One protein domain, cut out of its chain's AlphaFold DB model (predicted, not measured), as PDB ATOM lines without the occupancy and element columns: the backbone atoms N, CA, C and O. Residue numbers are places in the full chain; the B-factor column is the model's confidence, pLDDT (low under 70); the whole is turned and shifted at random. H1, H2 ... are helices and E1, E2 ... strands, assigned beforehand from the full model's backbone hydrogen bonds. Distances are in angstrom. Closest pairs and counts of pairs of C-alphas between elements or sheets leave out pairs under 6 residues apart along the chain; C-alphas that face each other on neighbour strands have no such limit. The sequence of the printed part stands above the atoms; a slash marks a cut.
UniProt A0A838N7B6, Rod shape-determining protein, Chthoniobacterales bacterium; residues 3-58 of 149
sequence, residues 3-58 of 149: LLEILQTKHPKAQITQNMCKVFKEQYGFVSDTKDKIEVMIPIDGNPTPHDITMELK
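Overview. This is residues 3 to 58 of the 149 residues of the protein "Rod shape-determining protein" of Chthoniobacterales bacterium (UniProt A0A838N7B6). A two-stranded hairpin, E1 and E2, forms one side of this small elongated domain, and three helices, H1, H2 and H3, lie together on the other side with their centres in a triangle. The link from H2 to E1, residues 29 to 38, loops out to one end of the long axis, and the turn between E1 and E2 lies at the other end. The printed part has 56 residues, with three named helices and two named strands in the order H1, H2, E1, E2, H3; the sheet, E1 - E2, is antiparallel. The class is mixed, helices and strands, and the whole is compact, with a radius of gyration of the C-alphas of 10.9 A and spans of 33 by 18 by 18 A.

Arrangement. E1, residues 39 to 44, and E2, residues 47 to 52, form a hairpin, antiparallel with 143 degrees between their directions. N 40 and O 51 are 2.9 A apart, and N 49 and O 42 are 3.0 A apart, both within hydrogen-bond range. The C-alphas of Glu 39 and Asp 52 face each other at 4.3 A. The closest C-alphas of E1 and H2, residues 18 to 28, are those of Val 40 and Phe 24, 7.6 A apart. H1, residues 3 to 10, and H2 only just touch, with 3 pairs of C-alphas within 8 A; the closest are those of Leu 4 and Cys 21, 6.1 A apart. The lines of H1 and H2 are about perpendicular, at 76 degrees. H3, residues 54 to 58, touches H1, the closest C-alphas being those of Leu 57 and Leu 3 at 6.3 A. H3 and H2 are close but not clearly touching, with the C-alphas of Leu 57 and Lys 25 closest at 7.0 A. H1 is apart from E1 and from E2, and H2 is apart from E2. In H1, H2 and H3 every O i to N i+4 pair is within hydrogen-bond range.

Along the chain. E1, Glu 39 to Ile 44, is 14.9 A from first to last C-alpha and begins with C-alpha 39 at (38.983, -37.023, -8.639). E2, Asn 47 to Asp 52, is 16.0 A long. H2, Gln 18 to Tyr 28, is 15.3 A long. H1, Leu 3 to Lys 10, is 10.6 A long and begins with C-alpha 3 at (46.035, -38.109, 3.871). H3, Thr 54 to Lys 58, is 6.3 A long and ends with C-alpha 58 at (37.107, -39.903, 4.011).

Size, cuts and confidence. The two C-alphas farthest apart in the domain are those of Ser 32 and Asp 45, at 33.5 A, while the first and last printed C-alphas, Leu 3 and Lys 58, are 9.1 A apart. The printed part has no cut. The links from E1 to E2 and from E2 to H3 are tight, those from H1 to H2 and from H2 to E1 are short, and no link is long. The mean pLDDT of the printed part is 93.9, and no printed residue is under 70.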
ATOM      1  N   LEU A   3      46.338 -38.006   5.305       96.06
ATOM      2  CA  LEU A   3      46.035 -38.109   3.871       96.06
ATOM      3  C   LEU A   3      47.289 -38.346   3.013       96.06
ATOM      4  O   LEU A   3      47.264 -39.177   2.115       96.06
ATOM      5  N   LEU A   4      48.392 -37.655   3.315       96.94
ATOM      6  CA  LEU A   4      49.659 -37.824   2.602       96.94
ATOM      7  C   LEU A   4      50.192 -39.251   2.763       96.94
ATOM      8  O   LEU A   4      50.573 -39.869   1.778       96.94
ATOM      9  N   GLU A   5      50.168 -39.778   3.988       96.50
ATOM     10  CA  GLU A   5      50.622 -41.140   4.296       96.50
ATOM     11  C   GLU A   5      49.784 -42.195   3.556       96.50
ATOM     12  O   GLU A   5      50.340 -43.129   2.975       96.50
ATOM     13  N   ILE A   6      48.455 -42.028   3.528       96.50
ATOM     14  CA  ILE A   6      47.553 -42.933   2.803       96.50
ATOM     15  C   ILE A   6      47.839 -42.877   1.297       96.50
ATOM     16  O   ILE A   6      48.027 -43.920   0.668       96.50
ATOM     17  N   LEU A   7      47.905 -41.674   0.716       95.81
ATOM     18  CA  LEU A   7      48.098 -41.507  -0.724       95.81
ATOM     19  C   LEU A   7      49.478 -41.997  -1.182       95.81
ATOM     20  O   LEU A   7      49.562 -42.656  -2.211       95.81
ATOM     21  N   GLN A   8      50.542 -41.748  -0.414       95.25
ATOM     22  CA  GLN A   8      51.883 -42.263  -0.723       95.25
ATOM     23  C   GLN A   8      51.942 -43.792  -0.665       95.25
ATOM     24  O   GLN A   8      52.639 -44.414  -1.464       95.25
ATOM     25  N   THR A   9      51.188 -44.403   0.252       95.19
ATOM     26  CA  THR A   9      51.122 -45.864   0.379       95.19
ATOM     27  C   THR A   9      50.354 -46.500  -0.780       95.19
ATOM     28  O   THR A   9      50.804 -47.497  -1.342       95.19
ATOM     29  N   LYS A  10      49.202 -45.931  -1.160       93.69
ATOM     30  CA  LYS A  10      48.356 -46.473  -2.237       93.69
ATOM     31  C   LYS A  10      48.843 -46.117  -3.643       93.69
ATOM     32  O   LYS A  10      48.653 -46.904  -4.568       93.69
ATOM     33  N   HIS A  11      49.490 -44.965  -3.807       92.69
ATOM     34  CA  HIS A  11      49.972 -44.453  -5.090       92.69
ATOM     35  C   HIS A  11      51.468 -44.104  -5.015       92.69
ATOM     36  O   HIS A  11      51.842 -42.938  -5.134       92.69
ATOM     37  N   PRO A  12      52.362 -45.102  -4.870       92.44
ATOM     38  CA  PRO A  12      53.791 -44.861  -4.636       92.44
ATOM     39  C   PRO A  12      54.514 -44.172  -5.803       92.44
ATOM     40  O   PRO A  12      55.585 -43.606  -5.617       92.44
ATOM     41  N   LYS A  13      53.944 -44.217  -7.015       93.62
ATOM     42  CA  LYS A  13      54.486 -43.544  -8.210       93.62
ATOM     43  C   LYS A  13      54.013 -42.094  -8.357       93.62
ATOM     44  O   LYS A  13      54.519 -41.370  -9.210       93.62
ATOM     45  N   ALA A  14      53.021 -41.684  -7.572       93.62
ATOM     46  CA  ALA A  14      52.445 -40.357  -7.658       93.62
ATOM     47  C   ALA A  14      53.273 -39.359  -6.838       93.62
ATOM     48  O   ALA A  14      53.617 -39.598  -5.678       93.62
ATOM     49  N   GLN A  15      53.591 -38.217  -7.441       93.56
ATOM     50  CA  GLN A  15      54.379 -37.158  -6.813       93.56
ATOM     51  C   GLN A  15      53.475 -36.307  -5.914       93.56
ATOM     52  O   GLN A  15      52.963 -35.263  -6.315       93.56
ATOM     53  N   ILE A  16      53.235 -36.786  -4.692       95.44
ATOM     54  CA  ILE A  16      52.306 -36.164  -3.743       95.44
ATOM     55  C   ILE A  16      53.073 -35.314  -2.727       95.44
ATOM     56  O   ILE A  16      54.030 -35.772  -2.105       95.44
ATOM     57  N   THR A  17      52.601 -34.088  -2.502       95.44
ATOM     58  CA  THR A  17      53.135 -33.186  -1.472       95.44
ATOM     59  C   THR A  17      52.110 -32.904  -0.377       95.44
ATOM     60  O   THR A  17      50.896 -33.048  -0.561       95.44
ATOM     61  N   GLN A  18      52.588 -32.432   0.776       96.44
ATOM     62  CA  GLN A  18      51.715 -32.001   1.869       96.44
ATOM     63  C   GLN A  18      50.789 -30.846   1.454       96.44
ATOM     64  O   GLN A  18      49.633 -30.815   1.873       96.44
ATOM     65  N   ASN A  19      51.269 -29.921   0.616       96.69
ATOM     66  CA  ASN A  19      50.464 -28.791   0.156       96.69
ATOM     67  C   ASN A  19      49.310 -29.244  -0.751       96.69
ATOM     68  O   ASN A  19      48.187 -28.782  -0.578       96.69
ATOM     69  N   MET A  20      49.551 -30.210  -1.646       96.00
ATOM     70  CA  MET A  20      48.484 -30.814  -2.455       96.00
ATOM     71  C   MET A  20      47.417 -31.457  -1.565       96.00
ATOM     72  O   MET A  20      46.235 -31.163  -1.710       96.00
ATOM     73  N   CYS A  21      47.834 -32.245  -0.569       96.62
ATOM     74  CA  CYS A  21      46.910 -32.857   0.389       96.62
ATOM     75  C   CYS A  21      46.086 -31.814   1.161       96.62
ATOM     76  O   CYS A  21      44.901 -32.030   1.413       96.62
ATOM     77  N   LYS A  22      46.697 -30.682   1.537       95.75
ATOM     78  CA  LYS A  22      45.992 -29.568   2.183       95.75
ATOM     79  C   LYS A  22      44.896 -29.014   1.269       95.75
ATOM     80  O   LYS A  22      43.755 -28.932   1.716       95.75
ATOM     81  N   VAL A  23      45.227 -28.702   0.014       96.06
ATOM     82  CA  VAL A  23      44.269 -28.183  -0.978       96.06
ATOM     83  C   VAL A  23      43.126 -29.173  -1.196       96.06
ATOM     84  O   VAL A  23      41.966 -28.786  -1.100       96.06
ATOM     85  N   PHE A  24      43.431 -30.460  -1.383       95.62
ATOM     86  CA  PHE A  24      42.408 -31.496  -1.563       95.62
ATOM     87  C   PHE A  24      41.463 -31.580  -0.358       95.62
ATOM     88  O   PHE A  24      40.246 -31.622  -0.522       95.62
ATOM     89  N   LYS A  25      42.004 -31.537   0.866       95.25
ATOM     90  CA  LYS A  25      41.205 -31.544   2.099       95.25
ATOM     91  C   LYS A  25      40.350 -30.289   2.255       95.25
ATOM     92  O   LYS A  25      39.233 -30.379   2.748       95.25
ATOM     93  N   GLU A  26      40.877 -29.118   1.928       94.31
ATOM     94  CA  GLU A  26      40.138 -27.855   2.058       94.31
ATOM     95  C   GLU A  26      39.028 -27.723   1.015       94.31
ATOM     96  O   GLU A  26      37.975 -27.183   1.333       94.31
ATOM     97  N   GLN A  27      39.224 -28.271  -0.186       93.81
ATOM     98  CA  GLN A  27      38.214 -28.255  -1.245       93.81
ATOM     99  C   GLN A  27      37.142 -29.335  -1.069       93.81
ATOM    100  O   GLN A  27      35.966 -29.069  -1.300       93.81
ATOM    101  N   TYR A  28      37.539 -30.546  -0.673       94.62
ATOM    102  CA  TYR A  28      36.666 -31.721  -0.756       94.62
ATOM    103  C   TYR A  28      36.446 -32.437   0.580       94.62
ATOM    104  O   TYR A  28      35.782 -33.468   0.609       94.62
ATOM    105  N   GLY A  29      37.007 -31.940   1.688       93.50
ATOM    106  CA  GLY A  29      36.975 -32.616   2.987       93.50
ATOM    107  C   GLY A  29      35.562 -32.951   3.470       93.50
ATOM    108  O   GLY A  29      34.685 -32.087   3.558       93.50
ATOM    109  N   PHE A  30      35.351 -34.216   3.834       95.38
ATOM    110  CA  PHE A  30      34.050 -34.730   4.247       95.38
ATOM    111  C   PHE A  30      34.189 -35.954   5.158       95.38
ATOM    112  O   PHE A  30      35.203 -36.650   5.136       95.38
ATOM    113  N   VAL A  31      33.141 -36.228   5.935       93.75
ATOM    114  CA  VAL A  31      33.017 -37.446   6.765       93.75
ATOM    115  C   VAL A  31      31.619 -38.076   6.696       93.75
ATOM    116  O   VAL A  31      31.284 -38.960   7.474       93.75
ATOM    117  N   SER A  32      30.783 -37.606   5.771       87.31
ATOM    118  CA  SER A  32      29.458 -38.170   5.485       87.31
ATOM    119  C   SER A  32      29.539 -39.283   4.438       87.31
ATOM    120  O   SER A  32      30.538 -39.424   3.731       87.31
ATOM    121  N   ASP A  33      28.474 -40.067   4.304       83.94
ATOM    122  CA  ASP A  33      28.326 -40.936   3.142       83.94
ATOM    123  C   ASP A  33      28.031 -40.091   1.900       83.94
ATOM    124  O   ASP A  33      27.141 -39.241   1.895       83.94
ATOM    125  N   THR A  34      28.811 -40.311   0.844       78.75
ATOM    126  CA  THR A  34      28.705 -39.595  -0.429       78.75
ATOM    127  C   THR A  34      28.663 -40.591  -1.573       78.75
ATOM    128  O   THR A  34      29.323 -41.628  -1.525       78.75
ATOM    129  N   LYS A  35      27.885 -40.271  -2.610       75.38
ATOM    130  CA  LYS A  35      27.943 -40.970  -3.902       75.38
ATOM    131  C   LYS A  35      28.878 -40.271  -4.891       75.38
ATOM    132  O   LYS A  35      29.232 -40.862  -5.906       75.38
ATOM    133  N   ASP A  36      29.267 -39.034  -4.586       86.19
ATOM    134  CA  ASP A  36      30.134 -38.224  -5.434       86.19
ATOM    135  C   ASP A  36      31.568 -38.744  -5.372       86.19
ATOM    136  O   ASP A  36      32.111 -38.939  -4.279       86.19
ATOM    137  N   LYS A  37      32.176 -38.929  -6.544       92.75
ATOM    138  CA  LYS A  37      33.604 -39.221  -6.671       92.75
ATOM    139  C   LYS A  37      34.413 -37.934  -6.594       92.75
ATOM    140  O   LYS A  37      34.044 -36.928  -7.196       92.75
ATOM    141  N   ILE A  38      35.531 -37.994  -5.889       94.50
ATOM    142  CA  ILE A  38      36.497 -36.907  -5.765       94.50
ATOM    143  C   ILE A  38      37.740 -37.316  -6.544       94.50
ATOM    144  O   ILE A  38      38.595 -38.047  -6.046       94.50
ATOM    145  N   GLU A  39      37.819 -36.838  -7.781       96.00
ATOM    146  CA  GLU A  39      38.983 -37.023  -8.639       96.00
ATOM    147  C   GLU A  39      39.896 -35.798  -8.571       96.00
ATOM    148  O   GLU A  39      39.454 -34.655  -8.707       96.00
ATOM    149  N   VAL A  40      41.189 -36.037  -8.367       95.94
ATOM    150  CA  VAL A  40      42.220 -34.995  -8.337       95.94
ATOM    151  C   VAL A  40      43.352 -35.332  -9.298       95.94
ATOM    152  O   VAL A  40      43.667 -36.495  -9.543       95.94
ATOM    153  N   MET A  41      43.998 -34.298  -9.835       95.56
ATOM    154  CA  MET A  41      45.143 -34.463 -10.727       95.56
ATOM    155  C   MET A  41      46.431 -34.539  -9.909       95.56
ATOM    156  O   MET A  41      46.797 -33.582  -9.222       95.56
ATOM    157  N   ILE A  42      47.132 -35.670  -9.998       95.69
ATOM    158  CA  ILE A  42      48.415 -35.893  -9.323       95.69
ATOM    159  C   ILE A  42      49.449 -36.311 -10.379       95.69
ATOM    160  O   ILE A  42      49.180 -37.236 -11.150       95.69
ATOM    161  N   PRO A  43      50.615 -35.645 -10.468       95.38
ATOM    162  CA  PRO A  43      51.625 -35.994 -11.459       95.38
ATOM    163  C   PRO A  43      52.244 -37.375 -11.219       95.38
ATOM    164  O   PRO A  43      52.641 -37.696 -10.097       95.38
ATOM    165  N   ILE A  44      52.398 -38.152 -12.289       95.62
ATOM    166  CA  ILE A  44      53.243 -39.353 -12.349       95.62
ATOM    167  C   ILE A  44      54.255 -39.108 -13.463       95.62
ATOM    168  O   ILE A  44      53.864 -38.830 -14.595       95.62
ATOM    169  N   ASP A  45      55.547 -39.144 -13.134       92.38
ATOM    170  CA  ASP A  45      56.639 -38.871 -14.083       92.38
ATOM    171  C   ASP A  45      56.431 -37.584 -14.913       92.38
ATOM    172  O   ASP A  45      56.692 -37.536 -16.110       92.38
ATOM    173  N   GLY A  46      55.909 -36.529 -14.271       90.56
ATOM    174  CA  GLY A  46      55.626 -35.233 -14.904       90.56
ATOM    175  C   GLY A  46      54.284 -35.135 -15.642       90.56
ATOM    176  O   GLY A  46      53.890 -34.033 -16.017       90.56
ATOM    177  N   ASN A  47      53.541 -36.234 -15.793       94.50
ATOM    178  CA  ASN A  47      52.240 -36.247 -16.463       94.50
ATOM    179  C   ASN A  47      51.084 -36.115 -15.455       94.50
ATOM    180  O   ASN A  47      50.966 -36.961 -14.561       94.50
ATOM    181  N   PRO A  48      50.197 -35.108 -15.590       95.12
ATOM    182  CA  PRO A  48      49.008 -34.990 -14.752       95.12
ATOM    183  C   PRO A  48      48.096 -36.207 -14.940       95.12
ATOM    184  O   PRO A  48      47.517 -36.394 -16.008       95.12
ATOM    185  N   THR A  49      47.958 -37.028 -13.899       96.12
ATOM    186  CA  THR A  49      47.155 -38.256 -13.943       96.12
ATOM    187  C   THR A  49      45.963 -38.134 -12.988       96.12
ATOM    188  O   THR A  49      46.167 -37.753 -11.828       96.12
ATOM    189  N   PRO A  50      44.726 -38.436 -13.427       95.94
ATOM    190  CA  PRO A  50      43.559 -38.414 -12.549       95.94
ATOM    191  C   PRO A  50      43.618 -39.553 -11.525       95.94
ATOM    192  O   PRO A  50      43.934 -40.692 -11.869       95.94
ATOM    193  N   HIS A  51      43.306 -39.240 -10.271       95.56
ATOM    194  CA  HIS A  51      43.211 -40.195  -9.170       95.56
ATOM    195  C   HIS A  51      41.911 -39.965  -8.402       95.56
ATOM    196  O   HIS A  51      41.668 -38.855  -7.931       95.56
ATOM    197  N   ASP A  52      41.103 -41.014  -8.247       95.88
ATOM    198  CA  ASP A  52      39.975 -41.022  -7.315       95.88
ATOM    199  C   ASP A  52      40.523 -41.187  -5.892       95.88
ATOM    200  O   ASP A  52      41.124 -42.214  -5.579       95.88
ATOM    201  N   ILE A  53      40.351 -40.159  -5.058       95.69
ATOM    202  CA  ILE A  53      40.836 -40.123  -3.669       95.69
ATOM    203  C   ILE A  53      39.691 -40.147  -2.649       95.69
ATOM    204  O   ILE A  53      39.874 -39.758  -1.492       95.69
ATOM    205  N   THR A  54      38.482 -40.526  -3.073       95.56
ATOM    206  CA  THR A  54      37.263 -40.399  -2.258       95.56
ATOM    207  C   THR A  54      37.388 -41.135  -0.922       95.56
ATOM    208  O   THR A  54      37.065 -40.584   0.134       95.56
ATOM    209  N   MET A  55      37.884 -42.374  -0.953       94.44
ATOM    210  CA  MET A  55      37.987 -43.224   0.238       94.44
ATOM    211  C   MET A  55      39.132 -42.786   1.148       94.44
ATOM    212  O   MET A  55      38.977 -42.740   2.365       94.44
ATOM    213  N   GLU A  56      40.263 -42.424   0.555       95.38
ATOM    214  CA  GLU A  56      41.467 -41.951   1.231       95.38
ATOM    215  C   GLU A  56      41.188 -40.640   1.962       95.38
ATOM    216  O   GLU A  56      41.636 -40.444   3.095       95.38
ATOM    217  N   LEU A  57      40.415 -39.753   1.332       95.38
ATOM    218  CA  LEU A  57      40.019 -38.488   1.925       95.38
ATOM    219  C   LEU A  57      39.041 -38.684   3.083       95.38
ATOM    220  O   LEU A  57      39.242 -38.065   4.132       95.38
ATOM    221  N   LYS A  58      38.035 -39.557   2.924       95.12
ATOM    222  CA  LYS A  58      37.107 -39.903   4.011       95.12
ATOM    223  C   LYS A  58      37.868 -40.487   5.196       95.12
ATOM    224  O   LYS A  58      37.760 -39.959   6.299       95.12
TER     225      LYS A  58